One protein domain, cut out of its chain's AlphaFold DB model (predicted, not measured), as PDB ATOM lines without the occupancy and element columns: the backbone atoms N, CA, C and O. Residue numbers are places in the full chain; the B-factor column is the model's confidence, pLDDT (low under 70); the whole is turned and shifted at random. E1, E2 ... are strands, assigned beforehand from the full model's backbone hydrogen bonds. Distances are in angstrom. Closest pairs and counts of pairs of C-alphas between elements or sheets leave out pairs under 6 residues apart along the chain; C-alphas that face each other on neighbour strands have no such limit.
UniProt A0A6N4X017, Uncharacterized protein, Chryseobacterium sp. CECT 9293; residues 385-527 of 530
ATOM      1  N   LEU A 385      62.276  30.507 136.116       91.06
ATOM      2  CA  LEU A 385      61.678  31.772 136.507       91.06
ATOM      3  C   LEU A 385      62.055  32.060 137.963       91.06
ATOM      4  O   LEU A 385      61.986  31.175 138.811       91.06
ATOM      5  N   ILE A 386      62.438  33.299 138.250       87.31
ATOM      6  CA  ILE A 386      62.710  33.787 139.602       87.31
ATOM      7  C   ILE A 386      61.653  34.830 139.954       87.31
ATOM      8  O   ILE A 386      61.512  35.828 139.251       87.31
ATOM      9  N   LEU A 387      60.944  34.622 141.058       89.81
ATOM     10  CA  LEU A 387      60.067  35.621 141.657       89.81
ATOM     11  C   LEU A 387      60.759  36.191 142.889       89.81
ATOM     12  O   LEU A 387      61.033  35.455 143.832       89.81
ATOM     13  N   LYS A 388      61.055  37.488 142.888       87.56
ATOM     14  CA  LYS A 388      61.750  38.160 143.990       87.56
ATOM     15  C   LYS A 388      60.870  39.241 144.594       87.56
ATOM     16  O   LYS A 388      60.391  40.118 143.873       87.56
ATOM     17  N   ASN A 389      60.720  39.210 145.913       86.81
ATOM     18  CA  ASN A 389      60.000  40.239 146.641       86.81
ATOM     19  C   ASN A 389      60.969  41.307 147.163       86.81
ATOM     20  O   ASN A 389      61.733  41.068 148.090       86.81
ATOM     21  N   ASN A 390      60.915  42.497 146.581       88.12
ATOM     22  CA  ASN A 390      61.528  43.726 147.087       88.12
ATOM     23  C   ASN A 390      60.458  44.815 147.322       88.12
ATOM     24  O   ASN A 390      60.766  46.006 147.350       88.12
ATOM     25  N   TYR A 391      59.202  44.393 147.452       88.44
ATOM     26  CA  TYR A 391      58.053  45.201 147.821       88.44
ATOM     27  C   TYR A 391      57.980  45.270 149.342       88.44
ATOM     28  O   TYR A 391      58.257  44.281 150.025       88.44
ATOM     29  N   SER A 392      57.641  46.432 149.892       84.44
ATOM     30  CA  SER A 392      57.676  46.669 151.341       84.44
ATOM     31  C   SER A 392      56.760  45.733 152.133       84.44
ATOM     32  O   SER A 392      57.018  45.476 153.311       84.44
ATOM     33  N   ALA A 393      55.730  45.174 151.494       83.69
ATOM     34  CA  ALA A 393      54.846  44.192 152.102       83.69
ATOM     35  C   ALA A 393      55.261  42.735 151.822       83.69
ATOM     36  O   ALA A 393      55.803  42.375 150.774       83.69
ATOM     37  N   MET A 394      54.935  41.858 152.773       84.31
ATOM     38  CA  MET A 394      55.010  40.410 152.584       84.31
ATOM     39  C   MET A 394      53.953  39.960 151.571       84.31
ATOM     40  O   MET A 394      52.799  40.385 151.652       84.31
ATOM     41  N   LEU A 395      54.335  39.078 150.647       85.75
ATOM     42  CA  LEU A 395      53.448  38.599 149.588       85.75
ATOM     43  C   LEU A 395      52.930  37.193 149.924       85.75
ATOM     44  O   LEU A 395      53.731  36.253 149.960       85.75
ATOM     45  N   PRO A 396      51.622  37.019 150.190       85.56
ATOM     46  CA  PRO A 396      51.025  35.702 150.364       85.56
ATOM     47  C   PRO A 396      50.859  35.037 148.995       85.56
ATOM     48  O   PRO A 396      49.873  35.249 148.291       85.56
ATOM     49  N   LEU A 397      51.839  34.226 148.616       85.19
ATOM     50  CA  LEU A 397      51.830  33.486 147.366       85.19
ATOM     51  C   LEU A 397      50.920  32.269 147.454       85.19
ATOM     52  O   LEU A 397      50.983  31.490 148.412       85.19
ATOM     53  N   LYS A 398      50.153  32.055 146.389       87.06
ATOM     54  CA  LYS A 398      49.439  30.805 146.138       87.06
ATOM     55  C   LYS A 398      49.716  30.343 144.718       87.06
ATOM     56  O   LYS A 398      49.419  31.052 143.761       87.06
ATOM     57  N   VAL A 399      50.273  29.146 144.573       83.38
ATOM     58  CA  VAL A 399      50.579  28.568 143.258       83.38
ATOM     59  C   VAL A 399      49.432  27.650 142.823       83.38
ATOM     60  O   VAL A 399      49.003  26.785 143.587       83.38
ATOM     61  N   ASN A 400      48.910  27.850 141.608       83.06
ATOM     62  CA  ASN A 400      47.814  27.081 140.990       83.06
ATOM     63  C   ASN A 400      46.523  26.984 141.815       83.06
ATOM     64  O   ASN A 400      45.806  25.988 141.736       83.06
ATOM     65  N   ASN A 401      46.232  27.985 142.649       64.25
ATOM     66  CA  ASN A 401      45.084  27.965 143.555       64.25
ATOM     67  C   ASN A 401      45.020  26.745 144.504       64.25
ATOM     68  O   ASN A 401      43.981  26.498 145.119       64.25
ATOM     69  N   ASP A 402      46.138  26.043 144.726       65.69
ATOM     70  CA  ASP A 402      46.218  24.916 145.656       65.69
ATOM     71  C   ASP A 402      46.393  25.425 147.098       65.69
ATOM     72  O   ASP A 402      47.376  26.087 147.438       65.69
ATOM     73  N   ASN A 403      45.435  25.118 147.979       59.38
ATOM     74  CA  ASN A 403      45.476  25.539 149.385       59.38
ATOM     75  C   ASN A 403      46.638  24.913 150.177       59.38
ATOM     76  O   ASN A 403      46.940  25.395 151.268       59.38
ATOM     77  N   ARG A 404      47.296  23.869 149.652       55.84
ATOM     78  CA  ARG A 404      48.494  23.267 150.260       55.84
ATOM     79  C   ARG A 404      49.789  24.014 149.915       55.84
ATOM     80  O   ARG A 404      50.796  23.776 150.569       55.84
ATOM     81  N   LEU A 405      49.758  24.930 148.942       59.69
ATOM     82  CA  LEU A 405      50.924  25.645 148.407       59.69
ATOM     83  C   LEU A 405      50.884  27.143 148.744       59.69
ATOM     84  O   LEU A 405      51.101  27.990 147.876       59.69
ATOM     85  N   ARG A 406      50.578  27.477 150.006       69.69
ATOM     86  CA  ARG A 406      50.661  28.856 150.514       69.69
ATOM     87  C   ARG A 406      52.086  29.152 150.979       69.69
ATOM     88  O   ARG A 406      52.589  28.475 151.874       69.69
ATOM     89  N   TYR A 407      52.715  30.169 150.398       78.56
ATOM     90  CA  TYR A 407      54.056  30.618 150.767       78.56
ATOM     91  C   TYR A 407      54.064  32.119 151.026       78.56
ATOM     92  O   TYR A 407      53.620  32.891 150.190       78.56
ATOM     93  N   ASN A 408      54.596  32.558 152.162       81.56
ATOM     94  CA  ASN A 408      54.699  33.981 152.468       81.56
ATOM     95  C   ASN A 408      56.085  34.494 152.073       81.56
ATOM     96  O   ASN A 408      57.027  34.352 152.850       81.56
ATOM     97  N   LEU A 409      56.195  35.086 150.882       80.25
ATOM     98  CA  LEU A 409      57.457  35.600 150.353       80.25
ATOM     99  C   LEU A 409      57.806  36.926 151.038       80.25
ATOM    100  O   LEU A 409      57.122  37.940 150.860       80.25
ATOM    101  N   ARG A 410      58.854  36.918 151.861       79.56
ATOM    102  CA  ARG A 410      59.297  38.063 152.670       79.56
ATOM    103  C   ARG A 410      60.084  39.073 151.837       79.56
ATOM    104  O   ARG A 410      60.608  38.748 150.777       79.56
ATOM    105  N   PHE A 411      60.210  40.296 152.342       81.88
ATOM    106  CA  PHE A 411      61.082  41.303 151.736       81.88
ATOM    107  C   PHE A 411      62.529  40.790 151.621       81.88
ATOM    108  O   PHE A 411      63.084  40.250 152.580       81.88
ATOM    109  N   GLY A 412      63.136  40.972 150.449       70.19
ATOM    110  CA  GLY A 412      64.472  40.497 150.092       70.19
ATOM    111  C   GLY A 412      64.538  39.023 149.677       70.19
ATOM    112  O   GLY A 412      65.581  38.580 149.194       70.19
ATOM    113  N   GLU A 413      63.453  38.265 149.839       68.44
ATOM    114  CA  GLU A 413      63.390  36.839 149.528       68.44
ATOM    115  C   GLU A 413      63.088  36.582 148.043       68.44
ATOM    116  O   GLU A 413      62.496  37.412 147.346       68.44
ATOM    117  N   LEU A 414      63.492  35.410 147.548       84.94
ATOM    118  CA  LEU A 414      63.192  34.941 146.198       84.94
ATOM    119  C   LEU A 414      62.693  33.495 146.205       84.94
ATOM    120  O   LEU A 414      63.064  32.704 147.069       84.94
ATOM    121  N   LEU A 415      61.907  33.158 145.187       79.75
ATOM    122  CA  LEU A 415      61.416  31.819 144.893       79.75
ATOM    123  C   LEU A 415      61.775  31.450 143.447       79.75
ATOM    124  O   LEU A 415      61.645  32.279 142.544       79.75
ATOM    125  N   GLU A 416      62.239  30.220 143.224       81.00
ATOM    126  CA  GLU A 416      62.639  29.732 141.899       81.00
ATOM    127  C   GLU A 416      61.665  28.674 141.369       81.00
ATOM    128  O   GLU A 416      61.246  27.772 142.093       81.00
ATOM    129  N   PHE A 417      61.376  28.752 140.073       82.50
ATOM    130  CA  PHE A 417      60.520  27.823 139.346       82.50
ATOM    131  C   PHE A 417      61.297  27.264 138.146       82.50
ATOM    132  O   PHE A 417      61.502  27.990 137.171       82.50
ATOM    133  N   PRO A 418      61.793  26.017 138.180       77.94
ATOM    134  CA  PRO A 418      62.506  25.430 137.045       77.94
ATOM    135  C   PRO A 418      61.565  25.181 135.859       77.94
ATOM    136  O   PRO A 418      60.414  24.807 136.051       77.94
ATOM    137  N   TYR A 419      62.049  25.373 134.635       80.44
ATOM    138  CA  TYR A 419      61.332  25.068 133.397       80.44
ATOM    139  C   TYR A 419      61.477  23.585 133.041       80.44
ATOM    140  O   TYR A 419      62.589  23.055 133.044       80.44
ATOM    141  N   ASP A 420      60.368  22.928 132.717       69.00
ATOM    142  CA  ASP A 420      60.320  21.566 132.186       69.00
ATOM    143  C   ASP A 420      59.945  21.626 130.700       69.00
ATOM    144  O   ASP A 420      58.826  22.000 130.343       69.00
ATOM    145  N   GLU A 421      60.890  21.257 129.831       67.88
ATOM    146  CA  GLU A 421      60.698  21.257 128.375       67.88
ATOM    147  C   GLU A 421      59.619  20.258 127.928       67.88
ATOM    148  O   GLU A 421      58.906  20.523 126.964       67.88
ATOM    149  N   ASN A 422      59.433  19.144 128.646       65.25
ATOM    150  CA  ASN A 422      58.458  18.112 128.275       65.25
ATOM    151  C   ASN A 422      57.030  18.524 128.625       65.25
ATOM    152  O   ASN A 422      56.079  18.160 127.933       65.25
ATOM    153  N   ARG A 423      56.870  19.256 129.732       68.75
ATOM    154  CA  ARG A 423      55.566  19.777 130.173       68.75
ATOM    155  C   ARG A 423      55.282  21.182 129.658       68.75
ATOM    156  O   ARG A 423      54.170  21.686 129.856       68.75
ATOM    157  N   ASP A 424      56.266  21.774 128.991       78.75
ATOM    158  CA  ASP A 424      56.203  23.076 128.348       78.75
ATOM    159  C   ASP A 424      55.770  24.182 129.327       78.75
ATOM    160  O   ASP A 424      54.782  24.896 129.126       78.75
ATOM    161  N   GLY A 425      56.460  24.260 130.470       83.31
ATOM    162  CA  GLY A 425      56.131  25.221 131.519       83.31
ATOM    163  C   GLY A 425      57.065  25.194 132.724       83.31
ATOM    164  O   GLY A 425      57.873  24.285 132.895       83.31
ATOM    165  N   PHE A 426      56.942  26.213 133.573       85.75
ATOM    166  CA  PHE A 426      57.649  26.266 134.851       85.75
ATOM    167  C   PHE A 426      56.995  25.344 135.877       85.75
ATOM    168  O   PHE A 426      55.796  25.099 135.805       85.75
ATOM    169  N   MET A 427      57.774  24.841 136.829       79.62
ATOM    170  CA  MET A 427      57.357  23.817 137.780       79.62
ATOM    171  C   MET A 427      57.429  24.322 139.220       79.62
ATOM    172  O   MET A 427      58.351  25.047 139.589       79.62
ATOM    173  N   TYR A 428      56.490  23.876 140.048       76.94
ATOM    174  CA  TYR A 428      56.506  24.050 141.498       76.94
ATOM    175  C   TYR A 428      55.862  22.834 142.161       76.94
ATOM    176  O   TYR A 428      54.770  22.431 141.764       76.94
ATOM    177  N   ASP A 429      56.548  22.232 143.135       70.56
ATOM    178  CA  ASP A 429      56.081  21.037 143.860       70.56
ATOM    179  C   ASP A 429      55.529  19.923 142.936       70.56
ATOM    180  O   ASP A 429      54.419  19.419 143.095       70.56
ATOM    181  N   GLY A 430      56.277  19.608 141.869       64.06
ATOM    182  CA  GLY A 430      55.921  18.575 140.881       64.06
ATOM    183  C   GLY A 430      54.826  18.961 139.874       64.06
ATOM    184  O   GLY A 430      54.566  18.214 138.932       64.06
ATOM    185  N   LYS A 431      54.202  20.138 139.992       76.31
ATOM    186  CA  LYS A 431      53.124  20.595 139.095       76.31
ATOM    187  C   LYS A 431      53.588  21.718 138.172       76.31
ATOM    188  O   LYS A 431      54.438  22.520 138.547       76.31
ATOM    189  N   VAL A 432      53.007  21.787 136.972       82.06
ATOM    190  CA  VAL A 432      53.204  22.931 136.065       82.06
ATOM    191  C   VAL A 432      52.522  24.146 136.672       82.06
ATOM    192  O   VAL A 432      51.365  24.055 137.065       82.06
ATOM    193  N   VAL A 433      53.224  25.267 136.747       87.38
ATOM    194  CA  VAL A 433      52.700  26.551 137.202       87.38
ATOM    195  C   VAL A 433      51.853  27.162 136.090       87.38
ATOM    196  O   VAL A 433      52.349  27.491 135.016       87.38
ATOM    197  N   GLU A 434      50.565  27.298 136.366       92.06
ATOM    198  CA  GLU A 434      49.564  27.957 135.528       92.06
ATOM    199  C   GLU A 434      49.243  29.355 136.066       92.06
ATOM    200  O   GLU A 434      48.950  30.266 135.292       92.06
ATOM    201  N   GLN A 435      49.343  29.538 137.387       91.88
ATOM    202  CA  GLN A 435      49.067  30.802 138.061       91.88
ATOM    203  C   GLN A 435      49.875  30.942 139.358       91.88
ATOM    204  O   GLN A 435      50.040  29.975 140.106       91.88
ATOM    205  N   ILE A 436      50.324  32.160 139.658       91.19
ATOM    206  CA  ILE A 436      50.826  32.574 140.971       91.19
ATOM    207  C   ILE A 436      49.984  33.767 141.424       91.19
ATOM    208  O   ILE A 436      50.097  34.844 140.845       91.19
ATOM    209  N   SER A 437      49.165  33.584 142.455       89.44
ATOM    210  CA  SER A 437      48.455  34.697 143.091       89.44
ATOM    211  C   SER A 437      49.366  35.389 144.092       89.44
ATOM    212  O   SER A 437      49.981  34.712 144.921       89.44
ATOM    213  N   LEU A 438      49.456  36.719 144.016       88.00
ATOM    214  CA  LEU A 438      50.253  37.543 144.931       88.00
ATOM    215  C   LEU A 438      49.442  38.098 146.113       88.00
ATOM    216  O   LEU A 438      50.015  38.729 147.004       88.00
ATOM    217  N   ASN A 439      48.125  37.871 146.140       81.44
ATOM    218  CA  ASN A 439      47.219  38.370 147.180       81.44
ATOM    219  C   ASN A 439      46.320  37.278 147.805       81.44
ATOM    220  O   ASN A 439      45.418  37.590 148.587       81.44
ATOM    221  N   GLY A 440      46.577  36.000 147.509       71.75
ATOM    222  CA  GLY A 440      45.897  34.857 148.115       71.75
ATOM    223  C   GLY A 440      44.744  34.293 147.279       71.75
ATOM    224  O   GLY A 440      44.974  33.452 146.417       71.75
ATOM    225  N   ASP A 441      43.499  34.644 147.626       68.00
ATOM    226  CA  ASP A 441      42.273  34.051 147.045       68.00
ATOM    227  C   ASP A 441      41.499  35.028 146.119       68.00
ATOM    228  O   ASP A 441      40.401  34.710 145.658       68.00
ATOM    229  N   SER A 442      42.041  36.222 145.850       69.75
ATOM    230  CA  SER A 442      41.455  37.212 144.931       69.75
ATOM    231  C   SER A 442      42.013  37.027 143.515       69.75
ATOM    232  O   SER A 442      43.149  36.609 143.352       69.75
ATOM    233  N   LYS A 443      41.211  37.342 142.484       68.25
ATOM    234  CA  LYS A 443      41.624  37.270 141.062       68.25
ATOM    235  C   LYS A 443      42.486  38.454 140.596       68.25
ATOM    236  O   LYS A 443      42.881  38.520 139.437       68.25
ATOM    237  N   ALA A 444      42.676  39.442 141.465       75.56
ATOM    238  CA  ALA A 444      43.592  40.546 141.214       75.56
ATOM    239  C   ALA A 444      45.026  40.115 141.544       75.56
ATOM    240  O   ALA A 444      45.220  39.205 142.343       75.56
ATOM    241  N   ASP A 445      46.015  40.803 140.993       86.31
ATOM    242  CA  ASP A 445      47.442  40.637 141.287       86.31
ATOM    243  C   ASP A 445      47.974  39.230 140.965       86.31
ATOM    244  O   ASP A 445      48.861  38.698 141.637       86.31
ATOM    245  N   ASP A 446      47.409  38.605 139.931       90.50
ATOM    246  CA  ASP A 446      47.775  37.264 139.490       90.50
ATOM    247  C   ASP A 446      48.859  37.315 138.408       90.50
ATOM    248  O   ASP A 446      48.790  38.099 137.462       90.50
ATOM    249  N   ILE A 447      49.841  36.421 138.503       93.44
ATOM    250  CA  ILE A 447      50.756  36.098 137.406       93.44
ATOM    251  C   ILE A 447      50.234  34.833 136.734       93.44
ATOM    252  O   ILE A 447      50.203  33.772 137.358       93.44
ATOM    253  N   VAL A 448      49.842  34.926 135.468       93.62
ATOM    254  CA  VAL A 448      49.199  33.844 134.714       93.62
ATOM    255  C   VAL A 448      50.096  33.387 133.571       93.62
ATOM    256  O   VAL A 448      50.711  34.197 132.878       93.62
ATOM    257  N   PHE A 449      50.167  32.074 133.365       94.12
ATOM    258  CA  PHE A 449      50.999  31.444 132.346       94.12
ATOM    259  C   PHE A 449      50.119  30.911 131.217       94.12
ATOM    260  O   PHE A 449      49.308  30.003 131.405       94.12
ATOM    261  N   HIS A 450      50.300  31.448 130.015       90.38
ATOM    262  CA  HIS A 450      49.587  31.013 128.821       90.38
ATOM    263  C   HIS A 450      50.511  30.229 127.899       90.38
ATOM    264  O   HIS A 450      51.464  30.764 127.330       90.38
ATOM    265  N   LYS A 451      50.192  28.949 127.707       84.88
ATOM    266  CA  LYS A 451      50.882  28.093 126.740       84.88
ATOM    267  C   LYS A 451      50.491  28.449 125.307       84.88
ATOM    268  O   LYS A 451      49.435  29.036 125.054       84.88
ATOM    269  N   LYS A 452      51.328  28.040 124.351       76.31
ATOM    270  CA  LYS A 452      50.996  28.120 122.926       76.31
ATOM    271  C   LYS A 452      49.772  27.243 122.643       76.31
ATOM    272  O   LYS A 452      49.801  26.037 122.884       76.31
ATOM    273  N   TYR A 453      48.709  27.833 122.104       68.88
ATOM    274  CA  TYR A 453      47.544  27.065 121.667       68.88
ATOM    275  C   TYR A 453      47.795  26.495 120.262       68.88
ATOM    276  O   TYR A 453      48.167  27.255 119.375       68.88
ATOM    277  N   PRO A 454      47.559  25.194 120.003       56.25
ATOM    278  CA  PRO A 454      47.847  24.588 118.696       56.25
ATOM    279  C   PRO A 454      47.073  25.219 117.531       56.25
ATOM    280  O   PRO A 454      47.544  25.222 116.399       56.25
ATOM    281  N   TYR A 455      45.882  25.747 117.820       63.72
ATOM    282  CA  TYR A 455      44.930  26.238 116.821       63.72
ATOM    283  C   TYR A 455      44.993  27.750 116.579       63.72
ATOM    284  O   TYR A 455      44.383  28.239 115.633       63.72
ATOM    285  N   TYR A 456      45.723  28.494 117.410       65.31
ATOM    286  CA  TYR A 456      45.834  29.944 117.300       65.31
ATOM    287  C   TYR A 456      47.310  30.323 117.269       65.31
ATOM    288  O   TYR A 456      48.079  29.839 118.093       65.31
ATOM    289  N   ASP A 457      47.707  31.240 116.384       67.06
ATOM    290  CA  ASP A 457      49.080  31.774 116.319       67.06
ATOM    291  C   ASP A 457      49.389  32.738 117.488       67.06
ATOM    292  O   ASP A 457      49.988  33.803 117.344       67.06
ATOM    293  N   ARG A 458      48.908  32.394 118.687       75.69
ATOM    294  CA  ARG A 458      49.212  33.101 119.923       75.69
ATOM    295  C   ARG A 458      50.497  32.532 120.494       75.69
ATOM    296  O   ARG A 458      50.600  31.345 120.805       75.69
ATOM    297  N   GLN A 459      51.480  33.410 120.625       84.56
ATOM    298  CA  GLN A 459      52.741  33.097 121.277       84.56
ATOM    299  C   GLN A 459      52.505  32.861 122.774       84.56
ATOM    300  O   GLN A 459      51.609  33.483 123.343       84.56
ATOM    301  N   PRO A 460      53.296  31.989 123.416       89.44
ATOM    302  CA  PRO A 460      53.178  31.741 124.845       89.44
ATOM    303  C   PRO A 460      53.568  33.001 125.624       89.44
ATOM    304  O   PRO A 460      54.588  33.633 125.318       89.44
ATOM    305  N   THR A 461      52.766  33.372 126.616       94.25
ATOM    306  CA  THR A 461      52.943  34.595 127.409       94.25
ATOM    307  C   THR A 461      52.892  34.312 128.902       94.25
ATOM    308  O   THR A 461      52.252  33.365 129.352       94.25
ATOM    309  N   ILE A 462      53.595  35.138 129.669       95.69
ATOM    310  CA  ILE A 462      53.355  35.311 131.100       95.69
ATOM    311  C   ILE A 462      52.733  36.688 131.245       95.69
ATOM    312  O   ILE A 462      53.273  37.671 130.725       95.69
ATOM    313  N   GLU A 463      51.598  36.746 131.922       95.25
ATOM    314  CA  GLU A 463      50.797  37.952 132.066       95.25
ATOM    315  C   GLU A 463      50.641  38.303 133.538       95.25
ATOM    316  O   GLU A 463      50.505  37.421 134.379       95.25
ATOM    317  N   TYR A 464      50.682  39.594 133.845       94.31
ATOM    318  CA  TYR A 464      50.278  40.123 135.136       94.31
ATOM    319  C   TYR A 464      48.874  40.710 135.020       94.31
ATOM    320  O   TYR A 464      48.616  41.521 134.125       94.31
ATOM    321  N   VAL A 465      47.983  40.305 135.917       90.75
ATOM    322  CA  VAL A 465      46.597  40.760 135.983       90.75
ATOM    323  C   VAL A 465      46.480  41.767 137.122       90.75
ATOM    324  O   VAL A 465      46.435  41.374 138.281       90.75
ATOM    325  N   SER A 466      46.432  43.061 136.806       86.31
ATOM    326  CA  SER A 466      46.199  44.108 137.809       86.31
ATOM    327  C   SER A 466      44.713  44.447 137.882       86.31
ATOM    328  O   SER A 466      44.002  44.392 136.871       86.31
ATOM    329  N   LYS A 467      44.228  44.880 139.045       76.56
ATOM    330  CA  LYS A 467      42.882  45.452 139.135       76.56
ATOM    331  C   LYS A 467      42.915  46.904 138.646       76.56
ATOM    332  O   LYS A 467      43.935  47.583 138.674       76.56
ATOM    333  N   SER A 468      41.820  47.394 138.071       66.12
ATOM    334  CA  SER A 468      41.694  48.816 137.742       66.12
ATOM    335  C   SER A 468      40.242  49.273 137.804       66.12
ATOM    336  O   SER A 468      39.317  48.463 137.703       66.12
ATOM    337  N   ALA A 469      40.020  50.582 137.960       53.94
ATOM    338  CA  ALA A 469      38.687  51.171 137.871       53.94
ATOM    339  C   ALA A 469      38.089  50.895 136.475       53.94
ATOM    340  O   ALA A 469      38.458  51.545 135.498       53.94
ATOM    341  N   GLY A 470      37.204  49.895 136.389       60.34
ATOM    342  CA  GLY A 470      36.572  49.437 135.144       60.34
ATOM    343  C   GLY A 470      36.839  47.977 134.749       60.34
ATOM    344  O   GLY A 470      36.274  47.537 133.754       60.34
ATOM    345  N   GLY A 471      37.648  47.224 135.508       67.62
ATOM    346  CA  GLY A 471      37.919  45.798 135.270       67.62
ATOM    347  C   GLY A 471      39.405  45.434 135.337       67.62
ATOM    348  O   GLY A 471      40.258  46.292 135.597       67.62
ATOM    349  N   ASP A 472      39.699  44.158 135.097       76.12
ATOM    350  CA  ASP A 472      41.055  43.601 135.133       76.12
ATOM    351  C   ASP A 472      41.882  44.103 133.936       76.12
ATOM    352  O   ASP A 472      41.409  44.122 132.794       76.12
ATOM    353  N   ARG A 473      43.127  44.520 134.184       81.19
ATOM    354  CA  ARG A 473      44.096  44.889 133.144       81.19
ATOM    355  C   ARG A 473      45.153  43.808 133.016       81.19
ATOM    356  O   ARG A 473      45.793  43.440 133.994       81.19
ATOM    357  N   LEU A 474      45.359  43.356 131.785       86.81
ATOM    358  CA  LEU A 474      46.362  42.356 131.437       86.81
ATOM    359  C   LEU A 474      47.634  43.042 130.936       86.81
ATOM    360  O   LEU A 474      47.590  43.822 129.983       86.81
ATOM    361  N   HIS A 475      48.765  42.718 131.552       91.31
ATOM    362  CA  HIS A 475      50.091  43.192 131.157       91.31
ATOM    363  C   HIS A 475      50.948  42.001 130.738       91.31
ATOM    364  O   HIS A 475      51.225  41.121 131.548       91.31
ATOM    365  N   GLN A 476      51.394  41.956 129.484       93.31
ATOM    366  CA  GLN A 476      52.192  40.839 128.967       93.31
ATOM    367  C   GLN A 476      53.664  40.983 129.354       93.31
ATOM    368  O   GLN A 476      54.482  41.445 128.563       93.31
ATOM    369  N   ILE A 477      53.998  40.573 130.574       95.94
ATOM    370  CA  ILE A 477      55.324  40.771 131.164       95.94
ATOM    371  C   ILE A 477      56.431  39.927 130.520       95.94
ATOM    372  O   ILE A 477      57.585  40.358 130.470       95.94
ATOM    373  N   PHE A 478      56.083  38.764 129.960       96.25
ATOM    374  CA  PHE A 478      56.977  37.994 129.097       96.25
ATOM    375  C   PHE A 478      56.238  37.424 127.891       96.25
ATOM    376  O   PHE A 478      55.168  36.836 128.028       96.25
ATOM    377  N   LYS A 479      56.843  37.513 126.706       94.12
ATOM    378  CA  LYS A 479      56.363  36.849 125.481       94.12
ATOM    379  C   LYS A 479      57.411  35.863 125.001       94.12
ATOM    380  O   LYS A 479      58.599  36.147 125.119       94.12
ATOM    381  N   ARG A 480      56.976  34.739 124.426       89.94
ATOM    382  CA  ARG A 480      57.851  33.638 123.983       89.94
ATOM    383  C   ARG A 480      58.693  33.068 125.128       89.94
ATOM    384  O   ARG A 480      59.840  32.686 124.924       89.94
ATOM    385  N   TYR A 481      58.118  32.993 126.334       89.75
ATOM    386  CA  TYR A 481      58.854  32.644 127.558       89.75
ATOM    387  C   TYR A 481      59.460  31.233 127.558       89.75
ATOM    388  O   TYR A 481      60.233  30.926 128.449       89.75
ATOM    389  N   GLN A 482      59.128  30.374 126.597       83.81
ATOM    390  CA  GLN A 482      59.578  28.979 126.540       83.81
ATOM    391  C   GLN A 482      61.072  28.834 126.211       83.81
ATOM    392  O   GLN A 482      61.685  27.829 126.552       83.81
ATOM    393  N   ASN A 483      61.675  29.843 125.572       80.19
ATOM    394  CA  ASN A 483      63.098  29.859 125.247       80.19
ATOM    395  C   ASN A 483      63.711  31.196 125.656       80.19
ATOM    396  O   ASN A 483      63.386  32.224 125.065       80.19
ATOM    397  N   ILE A 484      64.654  31.167 126.606       82.88
ATOM    398  CA  ILE A 484      65.320  32.355 127.164       82.88
ATOM    399  C   ILE A 484      65.853  33.331 126.094       82.88
ATOM    400  O   ILE A 484      65.822  34.545 126.290       82.88
ATOM    401  N   ARG A 485      66.305  32.816 124.941       79.75
ATOM    402  CA  ARG A 485      66.864  33.629 123.846       79.75
ATOM    403  C   ARG A 485      65.808  34.462 123.128       79.75
ATOM    404  O   ARG A 485      66.092  35.582 122.709       79.75
ATOM    405  N   ASP A 486      64.593  33.935 123.035       84.94
ATOM    406  CA  ASP A 486      63.500  34.523 122.262       84.94
ATOM    407  C   ASP A 486      62.567  35.381 123.126       84.94
ATOM    408  O   ASP A 486      61.659  36.027 122.593       84.94
ATOM    409  N   VAL A 487      62.780  35.392 124.449       90.06
ATOM    410  CA  VAL A 487      61.917  36.103 125.393       90.06
ATOM    411  C   VAL A 487      61.966  37.606 125.156       90.06
ATOM    412  O   VAL A 487      63.034  38.226 125.231       90.06
ATOM    413  N   ASN A 488      60.785  38.194 124.976       92.50
ATOM    414  CA  ASN A 488      60.576  39.633 125.091       92.50
ATOM    415  C   ASN A 488      60.083  39.955 126.498       92.50
ATOM    416  O   ASN A 488      59.228  39.244 127.024       92.50
ATOM    417  N   VAL A 489      60.621  41.022 127.083       95.06
ATOM    418  CA  VAL A 489      60.398  41.404 128.480       95.06
ATOM    419  C   VAL A 489      59.734  42.774 128.534       95.06
ATOM    420  O   VAL A 489      60.248  43.720 127.939       95.06
ATOM    421  N   GLU A 490      58.636  42.892 129.274       95.19
ATOM    422  CA  GLU A 490      57.942  44.158 129.531       95.19
ATOM    423  C   GLU A 490      57.697  44.307 131.036       95.19
ATOM    424  O   GLU A 490      57.429  43.324 131.720       95.19
ATOM    425  N   ASN A 491      57.800  45.521 131.579       95.25
ATOM    426  CA  ASN A 491      57.471  45.788 132.984       95.25
ATOM    427  C   ASN A 491      55.967  46.031 133.139       95.25
ATOM    428  O   ASN A 491      55.331  46.538 132.215       95.25
ATOM    429  N   ALA A 492      55.427  45.752 134.322       93.31
ATOM    430  CA  ALA A 492      54.055  46.116 134.672       93.31
ATOM    431  C   ALA A 492      54.037  47.042 135.889       93.31
ATOM    432  O   ALA A 492      54.887  46.932 136.774       93.31
ATOM    433  N   ILE A 493      53.072  47.958 135.912       91.25
ATOM    434  CA  ILE A 493      52.824  48.855 137.041       91.25
ATOM    435  C   ILE A 493      51.429  48.557 137.567       91.25
ATOM    436  O   ILE A 493      50.453  48.628 136.814       91.25
ATOM    437  N   ASP A 494      51.362  48.270 138.857       88.88
ATOM    438  CA  ASP A 494      50.133  48.134 139.610       88.88
ATOM    439  C   ASP A 494      49.867  49.419 140.396       88.88
ATOM    440  O   ASP A 494      50.625  49.758 141.305       88.88
ATOM    441  N   LYS A 495      48.812  50.147 140.019       86.56
ATOM    442  CA  LYS A 495      48.515  51.480 140.563       86.56
ATOM    443  C   LYS A 495      47.851  51.454 141.928       86.56
ATOM    444  O   LYS A 495      48.002  52.416 142.677       86.56
ATOM    445  N   ASP A 496      47.095  50.407 142.211       81.75
ATOM    446  CA  ASP A 496      46.429  50.186 143.488       81.75
ATOM    447  C   ASP A 496      47.275  49.325 144.442       81.75
ATOM    448  O   ASP A 496      46.968  49.210 145.628       81.75
ATOM    449  N   GLY A 497      48.416  48.831 143.958       84.81
ATOM    450  CA  GLY A 497      49.393  48.116 144.760       84.81
ATOM    451  C   GLY A 497      49.009  46.656 144.955       84.81
ATOM    452  O   GLY A 497      47.878  46.240 144.728       84.81
ATOM    453  N   ILE A 498      49.974  45.860 145.406       83.12
ATOM    454  CA  ILE A 498      49.781  44.422 145.593       83.12
ATOM    455  C   ILE A 498      49.332  44.183 147.031       83.12
ATOM    456  O   ILE A 498      49.990  44.667 147.947       83.12
ATOM    457  N   ASN A 499      48.284  43.372 147.220       70.69
ATOM    458  CA  ASN A 499      47.640  43.047 148.506       70.69
ATOM    459  C   ASN A 499      46.729  44.160 149.102       70.69
ATOM    460  O   ASN A 499      46.754  45.317 148.697       70.69
ATOM    461  N   ASN A 500      45.841  43.790 150.043       57.09
ATOM    462  CA  ASN A 500      44.848  44.669 150.705       57.09
ATOM    463  C   ASN A 500      43.727  45.267 149.828       57.09
ATOM    464  O   ASN A 500      43.306  46.405 150.050       57.09
ATOM    465  N   ASN A 501      43.172  44.502 148.881       62.38
ATOM    466  CA  ASN A 501      42.104  44.977 147.983       62.38
ATOM    467  C   ASN A 501      42.494  46.243 147.181       62.38
ATOM    468  O   ASN A 501      41.606  47.036 146.865       62.38
ATOM    469  N   GLY A 502      43.782  46.432 146.869       61.16
ATOM    470  CA  GLY A 502      44.263  47.606 146.132       61.16
ATOM    471  C   GLY A 502      44.484  48.848 147.007       61.16
ATOM    472  O   GLY A 502      44.201  49.968 146.589       61.16
ATOM    473  N   ASN A 503      44.925  48.663 148.256       67.00
ATOM    474  CA  ASN A 503      45.300  49.766 149.157       67.00
ATOM    475  C   ASN A 503      46.791  49.737 149.543       67.00
ATOM    476  O   ASN A 503      47.194  50.402 150.503       67.00
ATOM    477  N   GLY A 504      47.599  48.924 148.860       74.12
ATOM    478  CA  GLY A 504      49.046  48.874 149.055       74.12
ATOM    479  C   GLY A 504      49.755  50.045 148.360       74.12
ATOM    480  O   GLY A 504      49.141  50.761 147.569       74.12
ATOM    481  N   PRO A 505      51.053  50.282 148.631       83.38
ATOM    482  CA  PRO A 505      51.834  51.195 147.804       83.38
ATOM    483  C   PRO A 505      51.825  50.732 146.343       83.38
ATOM    484  O   PRO A 505      51.842  49.535 146.071       83.38
ATOM    485  N   GLU A 506      51.833  51.673 145.401       89.56
ATOM    486  CA  GLU A 506      51.971  51.372 143.972       89.56
ATOM    487  C   GLU A 506      53.120  50.371 143.759       89.56
ATOM    488  O   GLU A 506      54.179  50.524 144.369       89.56
ATOM    489  N   ALA A 507      52.925  49.331 142.948       90.69
ATOM    490  CA  ALA A 507      53.924  48.284 142.749       90.69
ATOM    491  C   ALA A 507      54.480  48.299 141.321       90.69
ATOM    492  O   ALA A 507      53.752  48.446 140.341       90.69
ATOM    493  N   LEU A 508      55.790  48.107 141.192       94.06
ATOM    494  CA  LEU A 508      56.479  47.882 139.930       94.06
ATOM    495  C   LEU A 508      56.906  46.417 139.856       94.06
ATOM    496  O   LEU A 508      57.751  45.970 140.633       94.06
ATOM    497  N   LEU A 509      56.390  45.693 138.866       95.25
ATOM    498  CA  LEU A 509      56.936  44.406 138.451       95.25
ATOM    499  C   LEU A 509      58.058  44.684 137.454       95.25
ATOM    500  O   LEU A 509      57.827  44.884 136.257       95.25
ATOM    501  N   LYS A 510      59.286  44.747 137.971       95.69
ATOM    502  CA  LYS A 510      60.493  44.932 137.173       95.69
ATOM    503  C   LYS A 510      60.935  43.581 136.623       95.69
ATOM    504  O   LYS A 510      61.534  42.768 137.329       95.69
ATOM    505  N   ASN A 511      60.665  43.371 135.346       96.00
ATOM    506  CA  ASN A 511      60.931  42.122 134.659       96.00
ATOM    507  C   ASN A 511      62.274  42.188 133.932       96.00
ATOM    508  O   ASN A 511      62.690  43.227 133.415       96.00
ATOM    509  N   SER A 512      62.993  41.072 133.906       93.38
ATOM    510  CA  SER A 512      64.277  40.971 133.209       93.38
ATOM    511  C   SER A 512      64.524  39.555 132.702       93.38
ATOM    512  O   SER A 512      63.951  38.591 133.212       93.38
ATOM    513  N   LYS A 513      65.389  39.435 131.693       90.88
ATOM    514  CA  LYS A 513      65.952  38.158 131.258       90.88
ATOM    515  C   LYS A 513      67.457  38.154 131.477       90.88
ATOM    516  O   LYS A 513      68.126  39.164 131.263       90.88
ATOM    517  N   ASP A 514      67.970  37.006 131.880       79.88
ATOM    518  CA  ASP A 514      69.377  36.732 132.105       79.88
ATOM    519  C   ASP A 514      69.753  35.453 131.352       79.88
ATOM    520  O   ASP A 514      69.633  34.329 131.846       79.88
ATOM    521  N   GLU A 515      70.190  35.636 130.106       71.81
ATOM    522  CA  GLU A 515      70.586  34.535 129.223       71.81
ATOM    523  C   GLU A 515      71.795  33.761 129.763       71.81
ATOM    524  O   GLU A 515      71.946  32.570 129.485       71.81
ATOM    525  N   ASN A 516      72.642  34.406 130.569       58.44
ATOM    526  CA  ASN A 516      73.831  33.779 131.134       58.44
ATOM    527  C   ASN A 516      73.476  32.808 132.256       58.44
ATOM    528  O   ASN A 516      74.074  31.733 132.352       58.44
ATOM    529  N   ASN A 517      72.494  33.184 133.074       59.69
ATOM    530  CA  ASN A 517      72.025  32.393 134.209       59.69
ATOM    531  C   ASN A 517      70.824  31.510 133.869       59.69
ATOM    532  O   ASN A 517      70.291  30.842 134.763       59.69
ATOM    533  N   ASN A 518      70.446  31.496 132.583       73.88
ATOM    534  CA  ASN A 518      69.300  30.785 132.043       73.88
ATOM    535  C   ASN A 518      68.058  31.079 132.895       73.88
ATOM    536  O   ASN A 518      67.447  30.179 133.464       73.88
ATOM    537  N   ALA A 519      67.749  32.361 133.084       85.06
ATOM    538  CA  ALA A 519      66.667  32.763 133.966       85.06
ATOM    539  C   ALA A 519      65.896  33.967 133.435       85.06
ATOM    540  O   ALA A 519      66.478  34.912 132.909       85.06
ATOM    541  N   ILE A 520      64.584  33.950 133.627       93.25
ATOM    542  CA  ILE A 520      63.758  35.158 133.612       93.25
ATOM    543  C   ILE A 520      63.398  35.521 135.050       93.25
ATOM    544  O   ILE A 520      63.323  34.648 135.913       93.25
ATOM    545  N   MET A 521      63.212  36.804 135.335       94.44
ATOM    546  CA  MET A 521      62.994  37.286 136.698       94.44
ATOM    547  C   MET A 521      61.884  38.323 136.751       94.44
ATOM    548  O   MET A 521      61.903  39.276 135.973       94.44
ATOM    549  N   ILE A 522      60.988  38.151 137.722       96.38
ATOM    550  CA  ILE A 522      59.965  39.106 138.147       96.38
ATOM    551  C   ILE A 522      60.411  39.650 139.499       96.38
ATOM    552  O   ILE A 522      60.379  38.939 140.505       96.38
ATOM    553  N   GLU A 523      60.875  40.894 139.528       93.75
ATOM    554  CA  GLU A 523      61.238  41.578 140.766       93.75
ATOM    555  C   GLU A 523      60.152  42.593 141.123       93.75
ATOM    556  O   GLU A 523      59.989  43.602 140.440       93.75
ATOM    557  N   ILE A 524      59.416  42.326 142.198       92.38
ATOM    558  CA  ILE A 524      58.329  43.186 142.668       92.38
ATOM    559  C   ILE A 524      58.918  44.242 143.603       92.38
ATOM    560  O   ILE A 524      59.673  43.888 144.505       92.38
ATOM    561  N   LYS A 525      58.613  45.526 143.386       92.69
ATOM    562  CA  LYS A 525      59.115  46.654 144.193       92.69
ATOM    563  C   LYS A 525      58.052  47.706 144.421       92.69
ATOM    564  O   LYS A 525      57.134  47.823 143.618       92.69
ATOM    565  N   ASP A 526      58.235  48.520 145.451       90.94
ATOM    566  CA  ASP A 526      57.465  49.751 145.606       90.94
ATOM    567  C   ASP A 526      57.788  50.689 144.436       90.94
ATOM    568  O   ASP A 526      58.954  50.956 144.132       90.94
ATOM    569  N   ASN A 527      56.754  51.202 143.782       86.56
ATOM    570  CA  ASN A 527      56.837  52.262 142.791       86.56
ATOM    571  C   ASN A 527      56.706  53.616 143.502       86.56
ATOM    572  O   ASN A 527      55.804  54.409 143.236       86.56
TER     573      ASN A 527
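This is residues 385 to 527 of the 530 residues of an uncharacterized protein of Chryseobacterium sp. CECT 9293 (UniProt A0A6N4X017). Two six-stranded sheets stand face to face as a sandwich, their strands running nearly in line, at 5 degrees to each other. The sheet E5 E4 E1 E12 E11 E10, mixed, is curled like part of a barrel; the sheet E3 E2 E6 E7 E8 E9, all antiparallel, covers its face, and the chain changes from one sheet to the other four times. The printed part has 143 residues, with twelve named strands, E1 to E12 in order along the chain, and no named helix; the class is all strand, with 66 residues, under half, in named elements. The whole is compact, with a radius of gyration of the C-alphas of 14.3 A and a rounded outline of 39 by 31 by 30 A.

Find C-alpha 385 at (61.678, 31.772, 136.507); from there E1 runs 16.0 A to residue 390. Next come E2, residues 395 to 399, E3, 406 to 409, and E4, 414 to 420, 19.6 A long. E5 is residues 425 to 428, E6 435 to 437 and E7 446 to 450. Look for E8 at residues 461 to 466, 15.6 A, and E9 at 473 to 479, 16.5 A, from C-alpha 473 at (44.096, 44.889, 133.144). E10 is residues 492 to 494, E11 507 to 514, 22.0 A, and E12 519 to 526, 22.6 A, ending with C-alpha 526 at (57.465, 49.751, 145.606).

Begin with E1, an inner strand: it is parallel to E12, with N 386 and O 520 2.8 A apart, and antiparallel to E4, with N 387 and O 415 at 2.9 A. E4 and E5 form a hairpin, N 420 to O 425 at 2.8 A. E10, E11 and E12 make a meander, each strand the antiparallel neighbour of the one before, with N 494 to O 507 and N 510 to O 523 both 2.8 A. In the other sheet, the hairpin E2 and E3 has N 397 to O 407 at 2.7 A, and E2 and E6 are antiparallel, N 437 to O 398 at 2.9 A. E6 E7 E8 E9 is a second meander, with N 436 to O 447, N 448 to O 463 and N 464 to O 475 each 2.8 A. Between the sheets, the closest C-alphas of E9 and E10, His 475 and Ala 492, are 6.1 A apart.

The C-alphas farthest apart, those of Ser 392 and Tyr 455, are 42.1 A apart. The printed part has no cut. The links E9 to E10 and E10 to E11, 12 residues each, are long. The mean pLDDT of the printed part is 81.6; 30 residues are under 70, among them 401 to 406 and 453 to 457.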